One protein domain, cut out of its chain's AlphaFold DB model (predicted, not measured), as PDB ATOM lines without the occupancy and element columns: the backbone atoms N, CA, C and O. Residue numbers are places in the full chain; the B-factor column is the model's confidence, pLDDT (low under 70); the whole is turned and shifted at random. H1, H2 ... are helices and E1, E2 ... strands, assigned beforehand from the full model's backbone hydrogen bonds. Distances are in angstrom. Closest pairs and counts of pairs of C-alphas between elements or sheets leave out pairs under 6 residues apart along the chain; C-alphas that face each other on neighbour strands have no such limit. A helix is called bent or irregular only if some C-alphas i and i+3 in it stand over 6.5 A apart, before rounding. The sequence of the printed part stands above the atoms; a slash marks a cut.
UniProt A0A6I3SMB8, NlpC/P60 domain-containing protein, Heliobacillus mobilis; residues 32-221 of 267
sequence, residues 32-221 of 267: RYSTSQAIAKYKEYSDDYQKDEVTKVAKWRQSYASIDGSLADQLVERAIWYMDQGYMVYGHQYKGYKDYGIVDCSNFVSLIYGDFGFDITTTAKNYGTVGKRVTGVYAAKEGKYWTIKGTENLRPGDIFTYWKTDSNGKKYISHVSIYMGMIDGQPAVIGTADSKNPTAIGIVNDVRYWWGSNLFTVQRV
ATOM      1  N   ARG A  32     175.975 266.365 307.031       91.12
ATOM      2  CA  ARG A  32     177.122 266.954 306.330       91.12
ATOM      3  C   ARG A  32     177.152 268.480 306.429       91.12
ATOM      4  O   ARG A  32     178.229 269.068 306.414       91.12
ATOM      5  N   TYR A  33     175.979 269.103 306.520       91.69
ATOM      6  CA  TYR A  33     175.818 270.549 306.593       91.69
ATOM      7  C   TYR A  33     174.954 270.930 307.795       91.69
ATOM      8  O   TYR A  33     173.909 270.325 308.044       91.69
ATOM      9  N   SER A  34     175.355 271.991 308.494       91.88
ATOM     10  CA  SER A  34     174.453 272.729 309.385       91.88
ATOM     11  C   SER A  34     173.291 273.350 308.595       91.88
ATOM     12  O   SER A  34     173.306 273.392 307.366       91.88
ATOM     13  N   THR A  35     172.261 273.852 309.283       94.00
ATOM     14  CA  THR A  35     171.068 274.403 308.615       94.00
ATOM     15  C   THR A  35     171.414 275.612 307.755       94.00
ATOM     16  O   THR A  35     170.974 275.696 306.612       94.00
ATOM     17  N   SER A  36     172.247 276.525 308.260       96.38
ATOM     18  CA  SER A  36     172.688 277.701 307.503       96.38
ATOM     19  C   SER A  36     173.505 277.314 306.269       96.38
ATOM     20  O   SER A  36     173.272 277.863 305.195       96.38
ATOM     21  N   GLN A  37     174.401 276.329 306.391       96.38
ATOM     22  CA  GLN A  37     175.166 275.798 305.258       96.38
ATOM     23  C   GLN A  37     174.263 275.116 304.225       96.38
ATOM     24  O   GLN A  37     174.451 275.323 303.030       96.38
ATOM     25  N   ALA A  38     173.263 274.347 304.662       96.69
ATOM     26  CA  ALA A  38     172.317 273.701 303.759       96.69
ATOM     27  C   ALA A  38     171.460 274.730 302.998       96.69
ATOM     28  O   ALA A  38     171.255 274.583 301.798       96.69
ATOM     29  N   ILE A  39     171.011 275.801 303.664       97.62
ATOM     30  CA  ILE A  39     170.282 276.907 303.018       97.62
ATOM     31  C   ILE A  39     171.182 277.645 302.021       97.62
ATOM     32  O   ILE A  39     170.740 277.967 300.920       97.62
ATOM     33  N   ALA A  40     172.438 277.916 302.388       97.56
ATOM     34  CA  ALA A  40     173.396 278.560 301.490       97.56
ATOM     35  C   ALA A  40     173.635 277.708 300.234       97.56
ATOM     36  O   ALA A  40     173.486 278.217 299.126       97.56
ATOM     37  N   LYS A  41     173.876 276.403 300.410       96.69
ATOM     38  CA  LYS A  41     174.018 275.432 299.318       96.69
ATOM     39  C   LYS A  41     172.776 275.381 298.425       96.69
ATOM     40  O   LYS A  41     172.903 275.385 297.206       96.69
ATOM     41  N   TYR A  42     171.578 275.366 299.013       97.44
ATOM     42  CA  TYR A  42     170.334 275.370 298.243       97.44
ATOM     43  C   TYR A  42     170.254 276.577 297.304       97.44
ATOM     44  O   TYR A  42     169.908 276.428 296.135       97.44
ATOM     45  N   LYS A  43     170.595 277.769 297.810       97.38
ATOM     46  CA  LYS A  43     170.594 279.009 297.022       97.38
ATOM     47  C   LYS A  43     171.680 279.004 295.949       97.38
ATOM     48  O   LYS A  43     171.404 279.413 294.831       97.38
ATOM     49  N   GLU A  44     172.875 278.524 296.285       97.69
ATOM     50  CA  GLU A  44     174.018 278.442 295.368       97.69
ATOM     51  C   GLU A  44     173.714 277.582 294.134       97.69
ATOM     52  O   GLU A  44     174.016 277.994 293.019       97.69
ATOM     53  N   TYR A  45     173.066 276.425 294.316       97.62
ATOM     54  CA  TYR A  45     172.844 275.448 293.239       97.62
ATOM     55  C   TYR A  45     171.418 275.441 292.665       97.62
ATOM     56  O   TYR A  45     171.074 274.543 291.896       97.62
ATOM     57  N   SER A  46     170.565 276.408 293.020       95.81
ATOM     58  CA  SER A  46     169.165 276.423 292.561       95.81
ATOM     59  C   SER A  46     169.056 276.559 291.037       95.81
ATOM     60  O   SER A  46     168.311 275.812 290.402       95.81
ATOM     61  N   ASP A  47     169.850 277.452 290.443       96.25
ATOM     62  CA  ASP A  47     169.853 277.691 288.997       96.25
ATOM     63  C   ASP A  47     170.421 276.505 288.210       96.25
ATOM     64  O   ASP A  47     169.904 276.159 287.146       96.25
ATOM     65  N   ASP A  48     171.475 275.869 288.729       95.75
ATOM     66  CA  ASP A  48     172.073 274.677 288.119       95.75
ATOM     67  C   ASP A  48     171.071 273.519 288.109       95.75
ATOM     68  O   ASP A  48     170.881 272.870 287.080       95.75
ATOM     69  N   TYR A  49     170.345 273.331 289.211       96.25
ATOM     70  CA  TYR A  49     169.263 272.354 289.302       96.25
ATOM     71  C   TYR A  49     168.151 272.612 288.269       96.25
ATOM     72  O   TYR A  49     167.684 271.671 287.627       96.25
ATOM     73  N   GLN A  50     167.751 273.873 288.046       95.81
ATOM     74  CA  GLN A  50     166.741 274.202 287.026       95.81
ATOM     75  C   GLN A  50     167.220 273.885 285.604       95.81
ATOM     76  O   GLN A  50     166.430 273.463 284.761       95.81
ATOM     77  N   LYS A  51     168.508 274.082 285.315       96.56
ATOM     78  CA  LYS A  51     169.067 273.840 283.977       96.56
ATOM     79  C   LYS A  51     169.319 272.359 283.711       96.56
ATOM     80  O   LYS A  51     169.173 271.923 282.569       96.56
ATOM     81  N   ASP A  52     169.688 271.604 284.740       95.94
ATOM     82  CA  ASP A  52     170.127 270.217 284.608       95.94
ATOM     83  C   ASP A  52     169.051 269.214 285.051       95.94
ATOM     84  O   ASP A  52     168.472 268.510 284.221       95.94
ATOM     85  N   GLU A  53     168.731 269.179 286.345       97.12
ATOM     86  CA  GLU A  53     167.842 268.172 286.937       97.12
ATOM     87  C   GLU A  53     166.412 268.273 286.391       97.12
ATOM     88  O   GLU A  53     165.836 267.271 285.961       97.12
ATOM     89  N   VAL A  54     165.855 269.486 286.295       97.19
ATOM     90  CA  VAL A  54     164.505 269.697 285.735       97.19
ATOM     91  C   VAL A  54     164.442 269.302 284.256       97.19
ATOM     92  O   VAL A  54     163.474 268.674 283.819       97.19
ATOM     93  N   THR A  55     165.495 269.588 283.486       97.62
ATOM     94  CA  THR A  55     165.595 269.175 282.078       97.62
ATOM     95  C   THR A  55     165.638 267.651 281.947       97.62
ATOM     96  O   THR A  55     164.938 267.082 281.106       97.62
ATOM     97  N   LYS A  56     166.420 266.964 282.789       98.25
ATOM     98  CA  LYS A  56     166.482 265.493 282.822       98.25
ATOM     99  C   LYS A  56     165.133 264.882 283.188       98.25
ATOM    100  O   LYS A  56     164.704 263.940 282.526       98.25
ATOM    101  N   VAL A  57     164.436 265.441 284.178       98.50
ATOM    102  CA  VAL A  57     163.083 265.009 284.560       98.50
ATOM    103  C   VAL A  57     162.107 265.143 283.390       98.50
ATOM    104  O   VAL A  57     161.366 264.203 283.106       98.50
ATOM    105  N   ALA A  58     162.122 266.267 282.669       98.31
ATOM    106  CA  ALA A  58     161.260 266.460 281.503       98.31
ATOM    107  C   ALA A  58     161.544 265.428 280.395       98.31
ATOM    108  O   ALA A  58     160.615 264.833 279.847       98.31
ATOM    109  N   LYS A  59     162.826 265.162 280.107       98.19
ATOM    110  CA  LYS A  59     163.238 264.139 279.130       98.19
ATOM    111  C   LYS A  59     162.842 262.730 279.552       98.19
ATOM    112  O   LYS A  59     162.439 261.942 278.699       98.19
ATOM    113  N   TRP A  60     162.952 262.420 280.844       98.06
ATOM    114  CA  TRP A  60     162.472 261.164 281.408       98.06
ATOM    115  C   TRP A  60     160.966 261.031 281.132       98.06
ATOM    116  O   TRP A  60     160.581 260.183 280.326       98.06
ATOM    117  N   ARG A  61     160.136 261.934 281.664       98.06
ATOM    118  CA  ARG A  61     158.672 261.912 281.471       98.06
ATOM    119  C   ARG A  61     158.259 261.777 280.003       98.06
ATOM    120  O   ARG A  61     157.342 261.029 279.687       98.06
ATOM    121  N   GLN A  62     158.970 262.442 279.091       97.44
ATOM    122  CA  GLN A  62     158.751 262.284 277.653       97.44
ATOM    123  C   GLN A  62     159.101 260.874 277.144       97.44
ATOM    124  O   GLN A  62     158.328 260.274 276.400       97.44
ATOM    125  N   SER A  63     160.268 260.345 277.515       96.94
ATOM    126  CA  SER A  63     160.834 259.122 276.929       96.94
ATOM    127  C   SER A  63     160.118 257.838 277.351       96.94
ATOM    128  O   SER A  63     160.190 256.846 276.630       96.94
ATOM    129  N   TYR A  64     159.427 257.828 278.493       97.50
ATOM    130  CA  TYR A  64     158.611 256.675 278.897       97.50
ATOM    131  C   TYR A  64     157.220 257.079 279.395       97.50
ATOM    132  O   TYR A  64     156.658 256.470 280.302       97.50
ATOM    133  N   ALA A  65     156.600 258.017 278.680       97.75
ATOM    134  CA  ALA A  65     155.158 258.245 278.758       97.75
ATOM    135  C   ALA A  65     154.327 256.953 278.550       97.75
ATOM    136  O   ALA A  65     153.186 256.867 278.983       97.75
ATOM    137  N   SER A  66     154.891 255.913 277.919       97.44
ATOM    138  CA  SER A  66     154.237 254.609 277.734       97.44
ATOM    139  C   SER A  66     154.016 253.810 279.024       97.44
ATOM    140  O   SER A  66     153.201 252.886 279.017       97.44
ATOM    141  N   ILE A  67     154.727 254.133 280.110       97.50
ATOM    142  CA  ILE A  67     154.543 253.508 281.427       97.50
ATOM    143  C   ILE A  67     153.915 254.467 282.448       97.50
ATOM    144  O   ILE A  67     153.861 254.118 283.627       97.50
ATOM    145  N   ASP A  68     153.449 255.642 282.013       96.94
ATOM    146  CA  ASP A  68     152.805 256.647 282.869       96.94
ATOM    147  C   ASP A  68     151.674 256.016 283.702       96.94
ATOM    148  O   ASP A  68     150.861 255.224 283.210       96.94
ATOM    149  N   GLY A  69     151.680 256.293 285.004       93.88
ATOM    150  CA  GLY A  69     150.714 255.763 285.961       93.88
ATOM    151  C   GLY A  69     150.942 254.303 286.369       93.88
ATOM    152  O   GLY A  69     150.199 253.790 287.211       93.88
ATOM    153  N   SER A  70     151.956 253.618 285.833       97.38
ATOM    154  CA  SER A  70     152.388 252.302 286.329       97.38
ATOM    155  C   SER A  70     153.083 252.406 287.696       97.38
ATOM    156  O   SER A  70     153.491 253.485 288.124       97.38
ATOM    157  N   LEU A  71     153.263 251.285 288.403       97.50
ATOM    158  CA  LEU A  71     153.972 251.286 289.692       97.50
ATOM    159  C   LEU A  71     155.432 251.758 289.557       97.50
ATOM    160  O   LEU A  71     155.938 252.457 290.433       97.50
ATOM    161  N   ALA A  72     156.114 251.374 288.477       98.31
ATOM    162  CA  ALA A  72     157.496 251.765 288.223       98.31
ATOM    163  C   ALA A  72     157.625 253.270 287.964       98.31
ATOM    164  O   ALA A  72     158.531 253.904 288.501       98.31
ATOM    165  N   ASP A  73     156.697 253.833 287.190       98.19
ATOM    166  CA  ASP A  73     156.606 255.273 286.959       98.19
ATOM    167  C   ASP A  73     156.360 256.035 288.268       98.19
ATOM    168  O   ASP A  73     157.169 256.876 288.658       98.19
ATOM    169  N   GLN A  74     155.337 255.636 289.032       97.38
ATOM    170  CA  GLN A  74     155.030 256.247 290.328       97.38
ATOM    171  C   GLN A  74     156.223 256.197 291.297       97.38
ATOM    172  O   GLN A  74     156.453 257.152 292.042       97.38
ATOM    173  N   LEU A  75     156.998 255.106 291.289       98.38
ATOM    174  CA  LEU A  75     158.203 254.966 292.107       98.38
ATOM    175  C   LEU A  75     159.273 255.996 291.727       98.38
ATOM    176  O   LEU A  75     159.850 256.636 292.610       98.38
ATOM    177  N   VAL A  76     159.531 256.184 290.430       98.69
ATOM    178  CA  VAL A  76     160.508 257.176 289.960       98.69
ATOM    179  C   VAL A  76     159.997 258.602 290.198       98.69
ATOM    180  O   VAL A  76     160.748 259.433 290.709       98.69
ATOM    181  N   GLU A  77     158.719 258.878 289.942       98.19
ATOM    182  CA  GLU A  77     158.087 260.167 290.252       98.19
ATOM    183  C   GLU A  77     158.112 260.479 291.753       98.19
ATOM    184  O   GLU A  77     158.321 261.626 292.146       98.19
ATOM    185  N   ARG A  78     158.014 259.470 292.632       98.38
ATOM    186  CA  ARG A  78     158.222 259.662 294.074       98.38
ATOM    187  C   ARG A  78     159.659 260.060 294.398       98.38
ATOM    188  O   ARG A  78     159.864 260.933 295.238       98.38
ATOM    189  N   ALA A  79     160.652 259.456 293.748       98.62
ATOM    190  CA  ALA A  79     162.048 259.849 293.932       98.62
ATOM    191  C   ALA A  79     162.295 261.301 293.475       98.62
ATOM    192  O   ALA A  79     162.942 262.061 294.199       98.62
ATOM    193  N   ILE A  80     161.718 261.706 292.338       98.50
ATOM    194  CA  ILE A  80     161.749 263.090 291.830       98.50
ATOM    195  C   ILE A  80     161.049 264.033 292.810       98.50
ATOM    196  O   ILE A  80     161.576 265.088 293.152       98.50
ATOM    197  N   TRP A  81     159.904 263.628 293.354       98.06
ATOM    198  CA  TRP A  81     159.204 264.415 294.359       98.06
ATOM    199  C   TRP A  81     160.081 264.707 295.580       98.06
ATOM    200  O   TRP A  81     160.150 265.850 296.024       98.06
ATOM    201  N   TYR A  82     160.799 263.715 296.113       98.06
ATOM    202  CA  TYR A  82     161.710 263.955 297.237       98.06
ATOM    203  C   TYR A  82     162.927 264.803 296.855       98.06
ATOM    204  O   TYR A  82     163.414 265.561 297.698       98.06
ATOM    205  N   MET A  83     163.405 264.715 295.612       97.69
ATOM    206  CA  MET A  83     164.441 265.616 295.100       97.69
ATOM    207  C   MET A  83     163.975 267.080 295.143       97.69
ATOM    208  O   MET A  83     164.726 267.952 295.586       97.69
ATOM    209  N   ASP A  84     162.715 267.326 294.778       95.56
ATOM    210  CA  ASP A  84     162.135 268.665 294.614       95.56
ATOM    211  C   ASP A  84     161.552 269.256 295.905       95.56
ATOM    212  O   ASP A  84     161.561 270.476 296.100       95.56
ATOM    213  N   GLN A  85     160.972 268.393 296.742       96.00
ATOM    214  CA  GLN A  85     160.087 268.743 297.860       96.00
ATOM    215  C   GLN A  85     160.519 268.102 299.184       96.00
ATOM    216  O   GLN A  85     159.962 268.433 300.229       96.00
ATOM    217  N   GLY A  86     161.497 267.192 299.166       95.06
ATOM    218  CA  GLY A  86     161.956 266.485 300.363       95.06
ATOM    219  C   GLY A  86     162.988 267.252 301.188       95.06
ATOM    220  O   GLY A  86     163.192 266.926 302.352       95.06
ATOM    221  N   TYR A  87     163.652 268.261 300.609       96.50
ATOM    222  CA  TYR A  87     164.665 269.094 301.280       96.50
ATOM    223  C   TYR A  87     165.697 268.288 302.086       96.50
ATOM    224  O   TYR A  87     166.079 268.630 303.206       96.50
ATOM    225  N   MET A  88     166.137 267.175 301.503       96.12
ATOM    226  CA  MET A  88     167.032 266.228 302.152       96.12
ATOM    227  C   MET A  88     168.440 266.802 302.293       96.12
ATOM    228  O   MET A  88     168.994 267.347 301.337       96.12
ATOM    229  N   VAL A  89     169.055 266.608 303.458       96.00
ATOM    230  CA  VAL A  89     170.477 266.899 303.690       96.00
ATOM    231  C   VAL A  89     171.249 265.591 303.798       96.00
ATOM    232  O   VAL A  89     170.817 264.666 304.483       96.00
ATOM    233  N   TYR A  90     172.393 265.499 303.116       95.06
ATOM    234  CA  TYR A  90     173.184 264.276 303.148       95.06
ATOM    235  C   TYR A  90     173.752 264.056 304.550       95.06
ATOM    236  O   TYR A  90     174.308 264.974 305.159       95.06
ATOM    237  N   GLY A  91     173.639 262.836 305.051       91.62
ATOM    238  CA  GLY A  91     174.142 262.470 306.364       91.62
ATOM    239  C   GLY A  91     173.833 261.021 306.697       91.62
ATOM    240  O   GLY A  91     173.125 260.348 305.954       91.62
ATOM    241  N   HIS A  92     174.373 260.531 307.805       83.31
ATOM    242  CA  HIS A  92     174.186 259.146 308.221       83.31
ATOM    243  C   HIS A  92     173.472 259.105 309.565       83.31
ATOM    244  O   HIS A  92     173.976 259.629 310.556       83.31
ATOM    245  N   GLN A  93     172.288 258.495 309.579       77.88
ATOM    246  CA  GLN A  93     171.539 258.187 310.791       77.88
ATOM    247  C   GLN A  93     170.473 257.132 310.481       77.88
ATOM    248  O   GLN A  93     169.785 257.208 309.457       77.88
ATOM    249  N   TYR A  94     170.287 256.168 311.379       67.56
ATOM    250  CA  TYR A  94     169.171 255.229 311.287       67.56
ATOM    251  C   TYR A  94     167.832 255.985 311.364       67.56
ATOM    252  O   TYR A  94     167.612 256.755 312.294       67.56
ATOM    253  N   LYS A  95     166.945 255.792 310.373       64.19
ATOM    254  CA  LYS A  95     165.671 256.537 310.221       64.19
ATOM    255  C   LYS A  95     165.836 258.069 310.164       64.19
ATOM    256  O   LYS A  95     164.892 258.802 310.455       64.19
ATOM    257  N   GLY A  96     167.001 258.550 309.717       81.69
ATOM    258  CA  GLY A  96     167.359 259.972 309.726       81.69
ATOM    259  C   GLY A  96     166.358 260.890 309.024       81.69
ATOM    260  O   GLY A  96     166.122 262.004 309.489       81.69
ATOM    261  N   TYR A  97     165.713 260.430 307.944       92.19
ATOM    262  CA  TYR A  97     164.856 261.320 307.168       92.19
ATOM    263  C   TYR A  97     163.572 261.643 307.925       92.19
ATOM    264  O   TYR A  97     163.310 262.808 308.179       92.19
ATOM    265  N   LYS A  98     162.817 260.636 308.378       91.62
ATOM    266  CA  LYS A  98     161.531 260.840 309.068       91.62
ATOM    267  C   LYS A  98     161.631 261.777 310.275       91.62
ATOM    268  O   LYS A  98     160.695 262.526 310.543       91.62
ATOM    269  N   ASP A  99     162.727 261.726 311.020       90.06
ATOM    270  CA  ASP A  99     162.865 262.531 312.233       90.06
ATOM    271  C   ASP A  99     163.622 263.852 311.992       90.06
ATOM    272  O   ASP A  99     163.275 264.850 312.626       90.06
ATOM    273  N   TYR A 100     164.577 263.903 311.050       90.75
ATOM    274  CA  TYR A 100     165.515 265.032 310.910       90.75
ATOM    275  C   TYR A 100     165.744 265.553 309.480       90.75
ATOM    276  O   TYR A 100     166.533 266.480 309.283       90.75
ATOM    277  N   GLY A 101     165.087 264.991 308.463       93.75
ATOM    278  CA  GLY A 101     165.289 265.392 307.067       93.75
ATOM    279  C   GLY A 101     166.683 265.037 306.529       93.75
ATOM    280  O   GLY A 101     167.150 265.642 305.565       93.75
ATOM    281  N   ILE A 102     167.367 264.076 307.158       93.75
ATOM    282  CA  ILE A 102     168.713 263.629 306.779       93.75
ATOM    283  C   ILE A 102     168.639 262.286 306.072       93.75
ATOM    284  O   ILE A 102     167.900 261.400 306.490       93.75
ATOM    285  N   VAL A 103     169.432 262.100 305.023       94.25
ATOM    286  CA  VAL A 103     169.409 260.849 304.266       94.25
ATOM    287  C   VAL A 103     170.800 260.458 303.773       94.25
ATOM    288  O   VAL A 103     171.603 261.309 303.390       94.25
ATOM    289  N   ASP A 104     171.061 259.154 303.733       94.75
ATOM    290  CA  ASP A 104     172.127 258.569 302.922       94.75
ATOM    291  C   ASP A 104     171.527 257.768 301.759       94.75
ATOM    292  O   ASP A 104     170.314 257.616 301.628       94.75
ATOM    293  N   CYS A 105     172.387 257.250 300.887       96.31
ATOM    294  CA  CYS A 105     171.957 256.547 299.684       96.31
ATOM    295  C   CYS A 105     171.009 255.369 299.944       96.31
ATOM    296  O   CYS A 105     169.989 255.248 299.271       96.31
ATOM    297  N   SER A 106     171.300 254.523 300.934       96.06
ATOM    298  CA  SER A 106     170.471 253.359 301.243       96.06
ATOM    299  C   SER A 106     169.180 253.743 301.957       96.06
ATOM    300  O   SER A 106     168.126 253.203 301.636       96.06
ATOM    301  N   ASN A 107     169.210 254.717 302.867       95.31
ATOM    302  CA  ASN A 107     167.983 255.225 303.476       95.31
ATOM    303  C   ASN A 107     167.073 255.893 302.436       95.31
ATOM    304  O   ASN A 107     165.861 255.724 302.522       95.31
ATOM    305  N   PHE A 108     167.629 256.591 301.438       97.50
ATOM    306  CA  PHE A 108     166.841 257.186 300.357       97.50
ATOM    307  C   PHE A 108     166.131 256.108 299.540       97.50
ATOM    308  O   PHE A 108     164.912 256.135 299.426       97.50
ATOM    309  N   VAL A 109     166.865 255.113 299.030       98.31
ATOM    310  CA  VAL A 109     166.255 254.043 298.227       98.31
ATOM    311  C   VAL A 109     165.222 253.260 299.047       98.31
ATOM    312  O   VAL A 109     164.125 253.012 298.554       98.31
ATOM    313  N   SER A 110     165.526 252.921 300.305       97.25
ATOM    314  CA  SER A 110     164.580 252.249 301.210       97.25
ATOM    315  C   SER A 110     163.320 253.083 301.475       97.25
ATOM    316  O   SER A 110     162.218 252.541 301.434       97.25
ATOM    317  N   LEU A 111     163.452 254.403 301.648       97.00
ATOM    318  CA  LEU A 111     162.320 255.319 301.808       97.00
ATOM    319  C   LEU A 111     161.388 255.295 300.592       97.00
ATOM    320  O   LEU A 111     160.184 255.110 300.761       97.00
ATOM    321  N   ILE A 112     161.936 255.443 299.378       98.19
ATOM    322  CA  ILE A 112     161.124 255.436 298.152       98.19
ATOM    323  C   ILE A 112     160.368 254.115 298.030       98.19
ATOM    324  O   ILE A 112     159.160 254.108 297.841       98.19
ATOM    325  N   TYR A 113     161.061 252.990 298.178       98.38
ATOM    326  CA  TYR A 113     160.448 251.668 298.076       98.38
ATOM    327  C   TYR A 113     159.408 251.407 299.185       98.38
ATOM    328  O   TYR A 113     158.347 250.834 298.918       98.38
ATOM    329  N   GLY A 114     159.655 251.890 300.404       97.31
ATOM    330  CA  GLY A 114     158.731 251.797 301.538       97.31
ATOM    331  C   GLY A 114     157.417 252.555 301.328       97.31
ATOM    332  O   GLY A 114     156.353 252.072 301.744       97.31
ATOM    333  N   ASP A 115     157.462 253.680 300.606       97.19
ATOM    334  CA  ASP A 115     156.270 254.426 300.190       97.19
ATOM    335  C   ASP A 115     155.349 253.600 299.273       97.19
ATOM    336  O   ASP A 115     154.162 253.901 299.182       97.19
ATOM    337  N   PHE A 116     155.846 252.519 298.664       97.19
ATOM    338  CA  PHE A 116     155.074 251.565 297.853       97.19
ATOM    339  C   PHE A 116     154.978 250.175 298.498       97.19
ATOM    340  O   PHE A 116     154.750 249.171 297.826       97.19
ATOM    341  N   GLY A 117     155.169 250.092 299.817       96.25
ATOM    342  CA  GLY A 117     154.965 248.856 300.575       96.25
ATOM    343  C   GLY A 117     156.070 247.808 300.436       96.25
ATOM    344  O   GLY A 117     155.886 246.692 300.912       96.25
ATOM    345  N   PHE A 118     157.213 248.138 299.834       97.31
ATOM    346  CA  PHE A 118     158.375 247.254 299.835       97.31
ATOM    347  C   PHE A 118     159.210 247.464 301.100       97.31
ATOM    348  O   PHE A 118     159.597 248.588 301.413       97.31
ATOM    349  N   ASP A 119     159.529 246.378 301.799       95.50
ATOM    350  CA  ASP A 119     160.475 246.396 302.914       95.50
ATOM    351  C   ASP A 119     161.859 245.971 302.410       95.50
ATOM    352  O   ASP A 119     162.102 244.800 302.108       95.50
ATOM    353  N   ILE A 120     162.754 246.947 302.251       96.94
ATOM    354  CA  ILE A 120     164.139 246.717 301.839       96.94
ATOM    355  C   ILE A 120     165.100 247.336 302.848       96.94
ATOM    356  O   ILE A 120     164.824 248.369 303.463       96.94
ATOM    357  N   THR A 121     166.265 246.708 302.987       95.50
ATOM    358  CA  THR A 121     167.299 247.121 303.939       95.50
ATOM    359  C   THR A 121     167.683 248.596 303.799       95.50
ATOM    360  O   THR A 121     167.829 249.114 302.699       95.50
ATOM    361  N   THR A 122     167.937 249.263 304.924       93.69
ATOM    362  CA  THR A 122     168.491 250.627 304.974       93.69
ATOM    363  C   THR A 122     170.023 250.646 304.968       93.69
ATOM    364  O   THR A 122     170.632 251.700 305.129       93.69
ATOM    365  N   THR A 123     170.673 249.488 304.797       94.00
ATOM    366  CA  THR A 123     172.136 249.342 304.841       94.00
ATOM    367  C   THR A 123     172.687 249.001 303.463       94.00
ATOM    368  O   THR A 123     172.496 247.886 302.983       94.00
ATOM    369  N   ALA A 124     173.449 249.918 302.854       94.38
ATOM    370  CA  ALA A 124     174.022 249.755 301.511       94.38
ATOM    371  C   ALA A 124     174.707 248.390 301.286       94.38
ATOM    372  O   ALA A 124     174.452 247.734 300.281       94.38
ATOM    373  N   LYS A 125     175.496 247.905 302.258       96.25
ATOM    374  CA  LYS A 125     176.204 246.610 302.177       96.25
ATOM    375  C   LYS A 125     175.287 245.412 301.909       96.25
ATOM    376  O   LYS A 125     175.735 244.442 301.305       96.25
ATOM    377  N   ASN A 126     174.025 245.494 302.324       97.06
ATOM    378  CA  ASN A 126     173.055 244.409 302.229       97.06
ATOM    379  C   ASN A 126     172.193 244.492 300.961       97.06
ATOM    380  O   ASN A 126     171.408 243.591 300.702       97.06
ATOM    381  N   TYR A 127     172.356 245.512 300.111       97.56
ATOM    382  CA  TYR A 127     171.574 245.614 298.872       97.56
ATOM    383  C   TYR A 127     171.865 244.499 297.865       97.56
ATOM    384  O   TYR A 127     171.099 244.303 296.936       97.56
ATOM    385  N   GLY A 128     172.924 243.709 298.045       96.69
ATOM    386  CA  GLY A 128     173.126 242.502 297.242       96.69
ATOM    387  C   GLY A 128     172.058 241.424 297.472       96.69
ATOM    388  O   GLY A 128     171.991 240.486 296.685       96.69
ATOM    389  N   THR A 129     171.246 241.541 298.531       96.75
ATOM    390  CA  THR A 129     170.208 240.566 298.901       96.75
ATOM    391  C   THR A 129     168.787 241.042 298.599       96.75
ATOM    392  O   THR A 129     167.843 240.326 298.926       96.75
ATOM    393  N   VAL A 130     168.600 242.247 298.045       96.94
ATOM    394  CA  VAL A 130     167.256 242.767 297.743       96.94
ATOM    395  C   VAL A 130     166.826 242.351 296.342       96.94
ATOM    396  O   VAL A 130     167.587 242.488 295.388       96.94
ATOM    397  N   GLY A 131     165.587 241.874 296.208       97.31
ATOM    398  CA  GLY A 131     165.031 241.482 294.915       97.31
ATOM    399  C   GLY A 131     165.833 240.377 294.219       97.31
ATOM    400  O   GLY A 131     166.344 239.455 294.854       97.31
ATOM    401  N   LYS A 132     165.909 240.455 292.887       98.25
ATOM    402  CA  LYS A 132     166.686 239.540 292.041       98.25
ATOM    403  C   LYS A 132     167.761 240.306 291.284       98.25
ATOM    404  O   LYS A 132     167.500 241.391 290.768       98.25
ATOM    405  N   ARG A 133     168.936 239.702 291.121       98.31
ATOM    406  CA  ARG A 133     169.998 240.281 290.295       98.31
ATOM    407  C   ARG A 133     169.550 240.389 288.836       98.31
ATOM    408  O   ARG A 133     169.152 239.389 288.243       98.31
ATOM    409  N   VAL A 134     169.703 241.573 288.247       98.69
ATOM    410  CA  VAL A 134     169.595 241.771 286.796       98.69
ATOM    411  C   VAL A 134     170.907 241.315 286.161       98.69
ATOM    412  O   VAL A 134     171.984 241.837 286.463       98.69
ATOM    413  N   THR A 135     170.837 240.274 285.338       98.25
ATOM    414  CA  THR A 135     171.991 239.708 284.634       98.25
ATOM    415  C   THR A 135     172.285 240.491 283.352       98.25
ATOM    416  O   THR A 135     171.466 241.281 282.892       98.25
ATOM    417  N   GLY A 136     173.490 240.329 282.797       97.81
ATOM    418  CA  GLY A 136     173.888 240.981 281.542       97.81
ATOM    419  C   GLY A 136     174.321 242.447 281.663       97.81
ATOM    420  O   GLY A 136     174.985 242.940 280.761       97.81
ATOM    421  N   VAL A 137     174.039 243.120 282.784       98.50
ATOM    422  CA  VAL A 137     174.447 244.515 283.018       98.50
ATOM    423  C   VAL A 137     175.822 244.584 283.682       98.50
ATOM    424  O   VAL A 137     176.034 244.001 284.750       98.50
ATOM    425  N   TYR A 138     176.756 245.321 283.082       97.94
ATOM    426  CA  TYR A 138     178.105 245.510 283.626       97.94
ATOM    427  C   TYR A 138     178.750 246.806 283.133       97.94
ATOM    428  O   TYR A 138     178.383 247.348 282.093       97.94
ATOM    429  N   ALA A 139     179.736 247.299 283.880       97.50
ATOM    430  CA  ALA A 139     180.550 248.426 283.449       97.50
ATOM    431  C   ALA A 139     181.697 247.964 282.550       97.50
ATOM    432  O   ALA A 139     182.396 247.000 282.868       97.50
ATOM    433  N   ALA A 140     181.919 248.686 281.457       97.62
ATOM    434  CA  ALA A 140     183.001 248.441 280.517       97.62
ATOM    435  C   ALA A 140     183.811 249.719 280.298       97.62
ATOM    436  O   ALA A 140     183.262 250.819 280.238       97.62
ATOM    437  N   LYS A 141     185.128 249.574 280.168       97.00
ATOM    438  CA  LYS A 141     186.015 250.694 279.863       97.00
ATOM    439  C   LYS A 141     186.135 250.861 278.349       97.00
ATOM    440  O   LYS A 141     186.466 249.907 277.653       97.00
ATOM    441  N   GLU A 142     185.921 252.077 277.861       94.56
ATOM    442  CA  GLU A 142     186.070 252.471 276.458       94.56
ATOM    443  C   GLU A 142     187.038 253.655 276.365       94.56
ATOM    444  O   GLU A 142     186.737 254.792 276.742       94.56
ATOM    445  N   GLY A 143     188.266 253.370 275.925       94.75
ATOM    446  CA  GLY A 143     189.366 254.328 275.986       94.75
ATOM    447  C   GLY A 143     189.637 254.774 277.428       94.75
ATOM    448  O   GLY A 143     189.998 253.970 278.291       94.75
ATOM    449  N   LYS A 144     189.470 256.073 277.696       95.88
ATOM    450  CA  LYS A 144     189.670 256.657 279.035       95.88
ATOM    451  C   LYS A 144     188.400 256.725 279.888       95.88
ATOM    452  O   LYS A 144     188.501 257.071 281.061       95.88
ATOM    453  N   TYR A 145     187.239 256.411 279.316       97.00
ATOM    454  CA  TYR A 145     185.944 256.534 279.981       97.00
ATOM    455  C   TYR A 145     185.325 255.172 280.273       97.00
ATOM    456  O   TYR A 145     185.731 254.150 279.725       97.00
ATOM    457  N   TRP A 146     184.333 255.175 281.154       97.69
ATOM    458  CA  TRP A 146     183.484 254.024 281.426       97.69
ATOM    459  C   TRP A 146     182.124 254.166 280.747       97.69
ATOM    460  O   TRP A 146     181.605 255.264 280.566       97.69
ATOM    461  N   THR A 147     181.551 253.027 280.386       96.88
ATOM    462  CA  THR A 147     180.190 252.874 279.871       96.88
ATOM    463  C   THR A 147     179.499 251.745 280.621       96.88
ATOM    464  O   THR A 147     180.153 250.933 281.282       96.88
ATOM    465  N   ILE A 148     178.175 251.682 280.524       97.94
ATOM    466  CA  ILE A 148     177.391 250.558 281.036       97.94
ATOM    467  C   ILE A 148     176.874 249.778 279.832       97.94
ATOM    468  O   ILE A 148     176.288 250.352 278.916       97.94
ATOM    469  N   LYS A 149     177.129 248.473 279.823       97.81
ATOM    470  CA  LYS A 149     176.672 247.523 278.806       97.81
ATOM    471  C   LYS A 149     175.501 246.709 279.340       97.81
ATOM    472  O   LYS A 149     175.293 246.639 280.550       97.81
ATOM    473  N   GLY A 150     174.753 246.097 278.425       98.00
ATOM    474  CA  GLY A 150     173.571 245.308 278.759       98.00
ATOM    475  C   GLY A 150     172.365 246.150 279.168       98.00
ATOM    476  O   GLY A 150     171.514 245.667 279.916       98.00
ATOM    477  N   THR A 151     172.310 247.420 278.752       98.00
ATOM    478  CA  THR A 151     171.265 248.379 279.146       98.00
ATOM    479  C   THR A 151     169.867 247.966 278.690       98.00
ATOM    480  O   THR A 151     168.888 248.385 279.294       98.00
ATOM    481  N   GLU A 152     169.754 247.098 277.684       98.06
ATOM    482  CA  GLU A 152     168.499 246.475 277.249       98.06
ATOM    483  C   GLU A 152     167.849 245.585 278.324       98.06
ATOM    484  O   GLU A 152     166.645 245.340 278.277       98.06
ATOM    485  N   ASN A 153     168.619 245.134 279.321       98.62
ATOM    486  CA  ASN A 153     168.105 244.338 280.439       98.62
ATOM    487  C   ASN A 153     167.555 245.205 281.582       98.62
ATOM    488  O   ASN A 153     166.896 244.683 282.486       98.62
ATOM    489  N   LEU A 154     167.831 246.513 281.563       98.62
ATOM    490  CA  LEU A 154     167.434 247.453 282.605       98.62
ATOM    491  C   LEU A 154     165.986 247.905 282.445       98.62
ATOM    492  O   LEU A 154     165.478 248.054 281.335       98.62
ATOM    493  N   ARG A 155     165.332 248.193 283.569       98.69
ATOM    494  CA  ARG A 155     163.991 248.781 283.602       98.69
ATOM    495  C   ARG A 155     163.874 249.826 284.712       98.69
ATOM    496  O   ARG A 155     164.469 249.618 285.772       98.69
ATOM    497  N   PRO A 156     163.111 250.920 284.508       98.81
ATOM    498  CA  PRO A 156     162.889 251.937 285.535       98.81
ATOM    499  C   PRO A 156     162.514 251.318 286.884       98.81
ATOM    500  O   PRO A 156     161.705 250.390 286.941       98.81
ATOM    501  N   GLY A 157     163.137 251.800 287.954       98.75
ATOM    502  CA  GLY A 157     163.033 251.249 289.300       98.75
ATOM    503  C   GLY A 157     164.191 250.328 289.697       98.75
ATOM    504  O   GLY A 157     164.471 250.240 290.889       98.75
ATOM    505  N   ASP A 158     164.907 249.691 288.761       98.94
ATOM    506  CA  ASP A 158     166.064 248.842 289.098       98.94
ATOM    507  C   ASP A 158     167.071 249.579 290.004       98.94
ATOM    508  O   ASP A 158     167.334 250.766 289.845       98.94
ATOM    509  N   ILE A 159     167.666 248.880 290.966       98.94
ATOM    510  CA  ILE A 159     168.595 249.465 291.933       98.94
ATOM    511  C   ILE A 159     170.022 249.212 291.467       98.94
ATOM    512  O   ILE A 159     170.485 248.070 291.425       98.94
ATOM    513  N   PHE A 160     170.741 250.287 291.169       98.88
ATOM    514  CA  PHE A 160     172.168 250.224 290.892       98.88
ATOM    515  C   PHE A 160     172.925 250.196 292.211       98.88
ATOM    516  O   PHE A 160     172.636 250.967 293.127       98.88
ATOM    517  N   THR A 161     173.918 249.318 292.302       98.75
ATOM    518  CA  THR A 161     174.821 249.229 293.451       98.75
ATOM    519  C   THR A 161     176.235 249.568 293.011       98.75
ATOM    520  O   THR A 161     176.670 249.138 291.939       98.75
ATOM    521  N   TYR A 162     176.968 250.299 293.849       98.56
ATOM    522  CA  TYR A 162     178.342 250.704 293.565       98.56
ATOM    523  C   TYR A 162     179.285 250.241 294.662       98.56
ATOM    524  O   TYR A 162     178.946 250.284 295.850       98.56
ATOM    525  N   TRP A 163     180.467 249.779 294.261       97.75
ATOM    526  CA  TRP A 163     181.431 249.180 295.170       97.75
ATOM    527  C   TRP A 163     182.490 250.170 295.658       97.75
ATOM    528  O   TRP A 163     182.934 251.065 294.936       97.75
ATOM    529  N   LYS A 164     182.963 249.924 296.879       96.31
ATOM    530  CA  LYS A 164     184.238 250.406 297.414       96.31
ATOM    531  C   LYS A 164     185.004 249.214 297.978       96.31
ATOM    532  O   LYS A 164     184.440 248.140 298.181       96.31
ATOM    533  N   THR A 165     186.290 249.409 298.203       96.50
ATOM    534  CA  THR A 165     187.170 248.440 298.840       96.50
ATOM    535  C   THR A 165     187.333 248.756 300.327       96.50
ATOM    536  O   THR A 165     187.492 249.924 300.692       96.50
ATOM    537  N   ASP A 166     187.251 247.742 301.189       93.69
ATOM    538  CA  ASP A 166     187.573 247.872 302.616       93.69
ATOM    539  C   ASP A 166     189.094 247.864 302.871       93.69
ATOM    540  O   ASP A 166     189.895 247.809 301.937       93.69
ATOM    541  N   SER A 167     189.513 247.932 304.139       93.69
ATOM    542  CA  SER A 167     190.935 247.927 304.519       93.69
ATOM    543  C   SER A 167     191.690 246.664 304.089       93.69
ATOM    544  O   SER A 167     192.915 246.685 304.050       93.69
ATOM    545  N   ASN A 168     190.978 245.583 303.762       94.94
ATOM    546  CA  ASN A 168     191.542 244.282 303.409       94.94
ATOM    547  C   ASN A 168     191.496 244.009 301.899       94.94
ATOM    548  O   ASN A 168     191.752 242.886 301.469       94.94
ATOM    549  N   GLY A 169     191.130 244.992 301.071       94.19
ATOM    550  CA  GLY A 169     191.050 244.785 299.626       94.19
ATOM    551  C   GLY A 169     189.717 244.197 299.139       94.19
ATOM    552  O   GLY A 169     189.534 244.029 297.931       94.19
ATOM    553  N   LYS A 170     188.744 243.929 300.024       95.94
ATOM    554  CA  LYS A 170     187.469 243.305 299.644       95.94
ATOM    555  C   LYS A 170     186.452 244.345 299.176       95.94
ATOM    556  O   LYS A 170     186.178 245.333 299.859       95.94
ATOM    557  N   LYS A 171     185.844 244.090 298.012       96.50
ATOM    558  CA  LYS A 171     184.736 244.902 297.495       96.50
ATOM    559  C   LYS A 171     183.474 244.703 298.332       96.50
ATOM    560  O   LYS A 171     183.082 243.573 298.620       96.50
ATOM    561  N   TYR A 172     182.802 245.800 298.651       96.56
ATOM    562  CA  TYR A 172     181.480 245.817 299.269       96.56
ATOM    563  C   TYR A 172     180.623 246.919 298.643       96.56
ATOM    564  O   TYR A 172     181.156 247.891 298.110       96.56
ATOM    565  N   ILE A 173     179.296 246.785 298.721       98.19
ATOM    566  CA  ILE A 173     178.377 247.826 298.245       98.19
ATOM    567  C   ILE A 173     178.456 249.026 299.193       98.19
ATOM    568  O   ILE A 173     178.083 248.930 300.365       98.19
ATOM    569  N   SER A 174     178.953 250.152 298.690       96.75
ATOM    570  CA  SER A 174     179.117 251.397 299.444       96.75
ATOM    571  C   SER A 174     178.095 252.465 299.081       96.75
ATOM    572  O   SER A 174     177.989 253.461 299.789       96.75
ATOM    573  N   HIS A 175     177.394 252.295 297.963       98.00
ATOM    574  CA  HIS A 175     176.435 253.267 297.468       98.00
ATOM    575  C   HIS A 175     175.355 252.585 296.629       98.00
ATOM    576  O   HIS A 175     175.612 251.533 296.036       98.00
ATOM    577  N   VAL A 176     174.164 253.183 296.578       98.69
ATOM    578  CA  VAL A 176     173.024 252.696 295.793       98.69
ATOM    579  C   VAL A 176     172.214 253.854 295.213       98.69
ATOM    580  O   VAL A 176     172.172 254.937 295.797       98.69
ATOM    581  N   SER A 177     171.558 253.617 294.080       98.75
ATOM    582  CA  SER A 177     170.686 254.586 293.404       98.75
ATOM    583  C   SER A 177     169.566 253.873 292.643       98.75
ATOM    584  O   SER A 177     169.701 252.696 292.304       98.75
ATOM    585  N   ILE A 178     168.479 254.580 292.342       98.94
ATOM    586  CA  ILE A 178     167.358 254.056 291.549       98.94
ATOM    587  C   ILE A 178     167.598 254.406 290.085       98.94
ATOM    588  O   ILE A 178     167.819 255.565 289.755       98.94
ATOM    589  N   TYR A 179     167.550 253.422 289.200       98.88
ATOM    590  CA  TYR A 179     167.575 253.628 287.761       98.88
ATOM    591  C   TYR A 179     166.255 254.231 287.294       98.88
ATOM    592  O   TYR A 179     165.188 253.671 287.532       98.88
ATOM    593  N   MET A 180     166.337 255.377 286.629       98.44
ATOM    594  CA  MET A 180     165.169 256.071 286.087       98.44
ATOM    595  C   MET A 180     164.853 255.599 284.674       98.44
ATOM    596  O   MET A 180     163.692 255.507 284.300       98.44
ATOM    597  N   GLY A 181     165.889 255.305 283.890       98.25
ATOM    598  CA  GLY A 181     165.762 255.073 282.462       98.25
ATOM    599  C   GLY A 181     166.960 255.607 281.685       98.25
ATOM    600  O   GLY A 181     167.967 256.007 282.260       98.25
ATOM    601  N   MET A 182     166.839 255.623 280.366       97.88
ATOM    602  CA  MET A 182     167.788 256.197 279.433       97.88
ATOM    603  C   MET A 182     167.394 257.652 279.177       97.88
ATOM    604  O   MET A 182     166.268 257.929 278.771       97.88
ATOM    605  N   ILE A 183     168.329 258.573 279.385       96.38
ATOM    606  CA  ILE A 183     168.188 259.996 279.071       96.38
ATOM    607  C   ILE A 183     169.334 260.357 278.131       96.38
ATOM    608  O   ILE A 183     170.495 260.109 278.451       96.38
ATOM    609  N   ASP A 184     169.014 260.906 276.957       92.12
ATOM    610  CA  ASP A 184     169.995 261.232 275.907       92.12
ATOM    611  C   ASP A 184     170.901 260.041 275.528       92.12
ATOM    612  O   ASP A 184     172.108 260.179 275.332       92.12
ATOM    613  N   GLY A 185     170.321 258.837 275.475       92.00
ATOM    614  CA  GLY A 185     171.049 257.610 275.140       92.00
ATOM    615  C   GLY A 185     171.987 257.097 276.237       92.00
ATOM    616  O   GLY A 185     172.727 256.146 275.993       92.00
ATOM    617  N   GLN A 186     171.945 257.667 277.446       94.81
ATOM    618  CA  GLN A 186     172.745 257.227 278.592       94.81
ATOM    619  C   GLN A 186     171.863 256.772 279.758       94.81
ATOM    620  O   GLN A 186     170.821 257.381 280.004       94.81
ATOM    621  N   PRO A 187     172.261 255.726 280.503       97.50
ATOM    622  CA  PRO A 187     171.526 255.308 281.686       97.50
ATOM    623  C   PRO A 187     171.590 256.398 282.757       97.50
ATOM    624  O   PRO A 187     172.666 256.883 283.102       97.50
ATOM    625  N   ALA A 188     170.428 256.750 283.296       98.50
ATOM    626  CA  ALA A 188     170.258 257.755 284.327       98.50
ATOM    627  C   ALA A 188     169.780 257.118 285.633       98.50
ATOM    628  O   ALA A 188     168.894 256.256 285.649       98.50
ATOM    629  N   VAL A 189     170.355 257.568 286.744       98.81
ATOM    630  CA  VAL A 189     169.985 257.143 288.093       98.81
ATOM    631  C   VAL A 189     169.674 258.347 288.973       98.81
ATOM    632  O   VAL A 189     170.347 259.368 288.874       98.81
ATOM    633  N   ILE A 190     168.706 258.206 289.874       98.81
ATOM    634  CA  ILE A 190     168.384 259.171 290.929       98.81
ATOM    635  C   ILE A 190     168.796 258.617 292.292       98.81
ATOM    636  O   ILE A 190     168.578 257.444 292.616       98.81
ATOM    637  N   GLY A 191     169.430 259.454 293.106       98.19
ATOM    638  CA  GLY A 191     169.942 259.061 294.414       98.19
ATOM    639  C   GLY A 191     170.696 260.194 295.088       98.19
ATOM    640  O   GLY A 191     170.630 261.340 294.649       98.19
ATOM    641  N   THR A 192     171.437 259.888 296.158       96.81
ATOM    642  CA  THR A 192     172.241 260.927 296.807       96.81
ATOM    643  C   THR A 192     173.437 261.309 295.927       96.81
ATOM    644  O   THR A 192     174.370 260.515 295.789       96.81
ATOM    645  N   ALA A 193     173.426 262.524 295.385       93.44
ATOM    646  CA  ALA A 193     174.423 263.085 294.472       93.44
ATOM    647  C   ALA A 193     174.768 264.528 294.896       93.44
ATOM    648  O   ALA A 193     174.524 265.502 294.189       93.44
ATOM    649  N   ASP A 194     175.319 264.658 296.104       83.81
ATOM    650  CA  ASP A 194     175.380 265.914 296.864       83.81
ATOM    651  C   ASP A 194     176.281 267.017 296.268       83.81
ATOM    652  O   ASP A 194     176.140 268.179 296.644       83.81
ATOM    653  N   SER A 195     177.204 266.703 295.354       77.25
ATOM    654  CA  SER A 195     178.330 267.592 295.026       77.25
ATOM    655  C   SER A 195     177.973 268.911 294.332       77.25
ATOM    656  O   SER A 195     178.793 269.818 294.406       77.25
ATOM    657  N   LYS A 196     176.806 269.031 293.681       87.81
ATOM    658  CA  LYS A 196     176.325 270.272 293.024       87.81
ATOM    659  C   LYS A 196     174.797 270.367 292.953       87.81
ATOM    660  O   LYS A 196     174.241 270.946 292.032       87.81
ATOM    661  N   ASN A 197     174.121 269.745 293.911       94.06
ATOM    662  CA  ASN A 197     172.668 269.771 293.989       94.06
ATOM    663  C   ASN A 197     172.205 270.645 295.156       94.06
ATOM    664  O   ASN A 197     172.882 270.687 296.187       94.06
ATOM    665  N   PRO A 198     171.060 271.336 295.050       96.00
ATOM    666  CA  PRO A 198     170.546 272.172 296.132       96.00
ATOM    667  C   PRO A 198     170.136 271.341 297.360       96.00
ATOM    668  O   PRO A 198     170.181 271.832 298.487       96.00
ATOM    669  N   THR A 199     169.788 270.066 297.157       96.69
ATOM    670  CA  THR A 199     169.560 269.068 298.212       96.69
ATOM    671  C   THR A 199     170.603 267.945 298.119       96.69
ATOM    672  O   THR A 199     171.557 268.015 297.341       96.69
ATOM    673  N   ALA A 200     170.452 266.904 298.937       96.75
ATOM    674  CA  ALA A 200     171.268 265.698 298.854       96.75
ATOM    675  C   ALA A 200     171.008 264.870 297.586       96.75
ATOM    676  O   ALA A 200     171.841 264.028 297.253       96.75
ATOM    677  N   ILE A 201     169.855 265.048 296.932       98.06
ATOM    678  CA  ILE A 201     169.364 264.191 295.848       98.06
ATOM    679  C   ILE A 201     169.607 264.856 294.494       98.06
ATOM    680  O   ILE A 201     169.472 266.071 294.373       98.06
ATOM    681  N   GLY A 202     169.949 264.051 293.492       98.00
ATOM    682  CA  GLY A 202     170.076 264.482 292.100       98.00
ATOM    683  C   GLY A 202     170.065 263.307 291.124       98.00
ATOM    684  O   GLY A 202     170.041 262.142 291.547       98.00
ATOM    685  N   ILE A 203     170.107 263.621 289.828       98.38
ATOM    686  CA  ILE A 203     170.104 262.667 288.720       98.38
ATOM    687  C   ILE A 203     171.474 262.651 288.055       98.38
ATOM    688  O   ILE A 203     171.978 263.638 287.508       98.38
ATOM    689  N   VAL A 204     172.055 261.462 288.012       97.31
ATOM    690  CA  VAL A 204     173.320 261.207 287.337       97.31
ATOM    691  C   VAL A 204     173.060 260.426 286.063       97.31
ATOM    692  O   VAL A 204     172.577 259.301 286.114       97.31
ATOM    693  N   ASN A 205     173.438 261.008 284.927       96.00
ATOM    694  CA  ASN A 205     173.467 260.345 283.622       96.00
ATOM    695  C   ASN A 205     174.863 260.365 282.969       96.00
ATOM    696  O   ASN A 205     175.010 259.888 281.851       96.00
ATOM    697  N   ASP A 206     175.889 260.889 283.654       95.38
ATOM    698  CA  ASP A 206     177.288 260.803 283.219       95.38
ATOM    699  C   ASP A 206     178.008 259.663 283.951       95.38
ATOM    700  O   ASP A 206     178.462 259.794 285.093       95.38
ATOM    701  N   VAL A 207     178.134 258.531 283.263       95.81
ATOM    702  CA  VAL A 207     178.765 257.314 283.796       95.81
ATOM    703  C   VAL A 207     180.257 257.210 283.476       95.81
ATOM    704  O   VAL A 207     180.886 256.212 283.815       95.81
ATOM    705  N   ARG A 208     180.871 258.230 282.861       96.75
ATOM    706  CA  ARG A 208     182.241 258.133 282.321       96.75
ATOM    707  C   ARG A 208     183.332 257.926 283.372       96.75
ATOM    708  O   ARG A 208     184.420 257.466 283.023       96.75
ATOM    709  N   TYR A 209     183.055 258.267 284.629       95.56
ATOM    710  CA  TYR A 209     184.013 258.240 285.737       95.56
ATOM    711  C   TYR A 209     183.545 257.303 286.856       95.56
ATOM    712  O   TYR A 209     183.279 256.134 286.596       95.56
ATOM    713  N   TRP A 210     183.441 257.810 288.090       96.44
ATOM    714  CA  TRP A 210     183.155 257.025 289.291       96.44
ATOM    715  C   TRP A 210     181.902 256.151 289.150       96.44
ATOM    716  O   TRP A 210     181.938 254.968 289.467       96.44
ATOM    717  N   TRP A 211     180.814 256.701 288.610       96.44
ATOM    718  CA  TRP A 211     179.545 255.983 288.460       96.44
ATOM    719  C   TRP A 211     179.651 254.753 287.548       96.44
ATOM    720  O   TRP A 211     179.092 253.708 287.870       96.44
ATOM    721  N   GLY A 212     180.424 254.827 286.460       97.31
ATOM    722  CA  GLY A 212     180.708 253.664 285.621       97.31
ATOM    723  C   GLY A 212     181.750 252.742 286.244       97.31
ATOM    724  O   GLY A 212     181.499 251.550 286.386       97.31
ATOM    725  N   SER A 213     182.897 253.267 286.689       97.31
ATOM    726  CA  SER A 213     183.989 252.438 287.230       97.31
ATOM    727  C   SER A 213     183.603 251.645 288.475       97.31
ATOM    728  O   SER A 213     184.160 250.575 288.740       97.31
ATOM    729  N   ASN A 214     182.662 252.174 289.254       97.94
ATOM    730  CA  ASN A 214     182.250 251.597 290.520       97.94
ATOM    731  C   ASN A 214     180.933 250.831 290.432       97.94
ATOM    732  O   ASN A 214     180.557 250.250 291.447       97.94
ATOM    733  N   LEU A 215     180.255 250.760 289.277       98.44
ATOM    734  CA  LEU A 215     179.078 249.899 289.138       98.44
ATOM    735  C   LEU A 215     179.455 248.465 289.529       98.44
ATOM    736  O   LEU A 215     180.433 247.899 289.033       98.44
ATOM    737  N   PHE A 216     178.692 247.885 290.451       98.00
ATOM    738  CA  PHE A 216     178.965 246.556 290.982       98.00
ATOM    739  C   PHE A 216     177.948 245.535 290.489       98.00
ATOM    740  O   PHE A 216     178.297 244.527 289.872       98.00
ATOM    741  N   THR A 217     176.678 245.780 290.795       98.12
ATOM    742  CA  THR A 217     175.555 244.894 290.482       98.12
ATOM    743  C   THR A 217     174.283 245.721 290.308       98.12
ATOM    744  O   THR A 217     174.208 246.837 290.830       98.12
ATOM    745  N   VAL A 218     173.282 245.164 289.632       98.75
ATOM    746  CA  VAL A 218     171.945 245.758 289.531       98.75
ATOM    747  C   VAL A 218     170.922 244.776 290.090       98.75
ATOM    748  O   VAL A 218     171.017 243.574 289.827       98.75
ATOM    749  N   GLN A 219     169.967 245.279 290.870       98.81
ATOM    750  CA  GLN A 219     168.895 244.491 291.477       98.81
ATOM    751  C   GLN A 219     167.525 244.956 290.989       98.81
ATOM    752  O   GLN A 219     167.274 246.153 290.902       98.81
ATOM    753  N   ARG A 220     166.614 244.018 290.742       98.81
ATOM    754  CA  ARG A 220     165.207 244.277 290.432       98.81
ATOM    755  C   ARG A 220     164.339 243.806 291.583       98.81
ATOM    756  O   ARG A 220     164.274 242.612 291.873       98.81
ATOM    757  N   VAL A 221     163.680 244.757 292.234       98.50
ATOM    758  CA  VAL A 221     162.726 244.499 293.325       98.50
ATOM    759  C   VAL A 221     161.292 244.483 292.797       98.50
ATOM    760  O   VAL A 221     160.487 243.664 293.233       98.50
TER     761      VAL A 221
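AT A GLANCE: This is residues 32 to 221 of the 267 residues of the protein "NlpC/P60 domain-containing protein" of Heliobacillus mobilis (UniProt A0A6I3SMB8). A strongly twisted sheet of five strands forms the core, with H4, H6 and H7 covering one face and H3 packed on E5 and E7. On the opposite face sits the short H8, with the hairpin E2 and E3 packed on it; H1 and H2 lead into H3, and H1 lies far from the core. The printed part has 190 residues with eight named helices and eight named strands, in the order H1 H2 H3 H4 E1 H5 H6 H7 E2 E3 E4 E5 E6 E7 H8 E8. The sheet runs E7 E6 E5 E4 E8, all antiparallel, and the class is mixed, helices and strands. The whole is compact, with a radius of gyration of the C-alphas of 15.9 A and spans of 44 by 44 by 39 A.

IN THESE COORDINATES: H1, residues 35 to 44, begins at C-alpha 35 (171.068, 274.403, 308.615) and is 14.2 A long. H2 is residues 46 to 51, H3 53 to 63 with 15.2 A, and H4 71 to 85 with 20.2 A. E1 is residues 89 to 92, H5 96 to 100, H6 105 to 114 with 14.2 A, and H7 124 to 129. H7 is irregular, with C-alphas 125 and 128 7.1 A apart. E2 is residues 138 to 142, E3 145 to 149, E4 159 to 165 with 19.8 A, and E5 171 to 183 with 29.0 A. E6 is residues 186 to 192 with 18.6 A, E7 201 to 204, H8 210 to 213, and E8 215 to 220, ending at C-alpha 220 (165.207, 244.277, 290.432).

HOW THE PARTS SIT: E4 E5 E6 E7 form a meander, each strand the antiparallel neighbour of the one before. Across neighbour strands these backbone atoms are within hydrogen-bond range: N 202 and O 191 of E7 and E6 at 3.0 A, N 180 and O 188 of E5 and E6 at 2.9 A, N 160 and O 177 of E4 and E5 at 2.9 A, and N 161 and O 217 of E4 and E8 at 2.9 A. E5 bends by 73 degrees at residue 180. H4, H6 and H7 on one face give two layers, helices on one face of a sheet; H8 is on the opposite face. H4 touches H6 with residues 75 to 79 alone, the closest C-alphas being Ala 79 and Ile 112, 6.2 A, at a steep tilt of 54 degrees, opposite ways. H3 is on the sheet at a height of 8.6 A, its closest C-alpha pair with E5 being Trp 60 and Ile 183, 6.3 A. H2 is near H3. The closest C-alphas of H1 and E1 are Ala 38 and Val 89, 7.0 A. H5 and H6 are close but not clearly touching, with C-alphas Tyr 97 and Asn 107 7.8 A apart. In the hairpin E2 and E3, N 140 and O 147 are 2.9 A apart; the closest C-alphas of E3 and H8 are Trp 146 and Gly 212, 5.0 A. In H1 to H6 every O i to N i+4 pair is within hydrogen-bond range; H7 has 0 of 2, with 2 of 3 O i to N i+3 pairs, and H8 is too short for such a pair.

THE WHOLE: The C-alphas farthest apart, Ser 66 and Asn 168, are 46.4 A apart. The printed part has no cut and no long link. Mean pLDDT of the printed part is 96.0, and residues 94 to 95 are under 70.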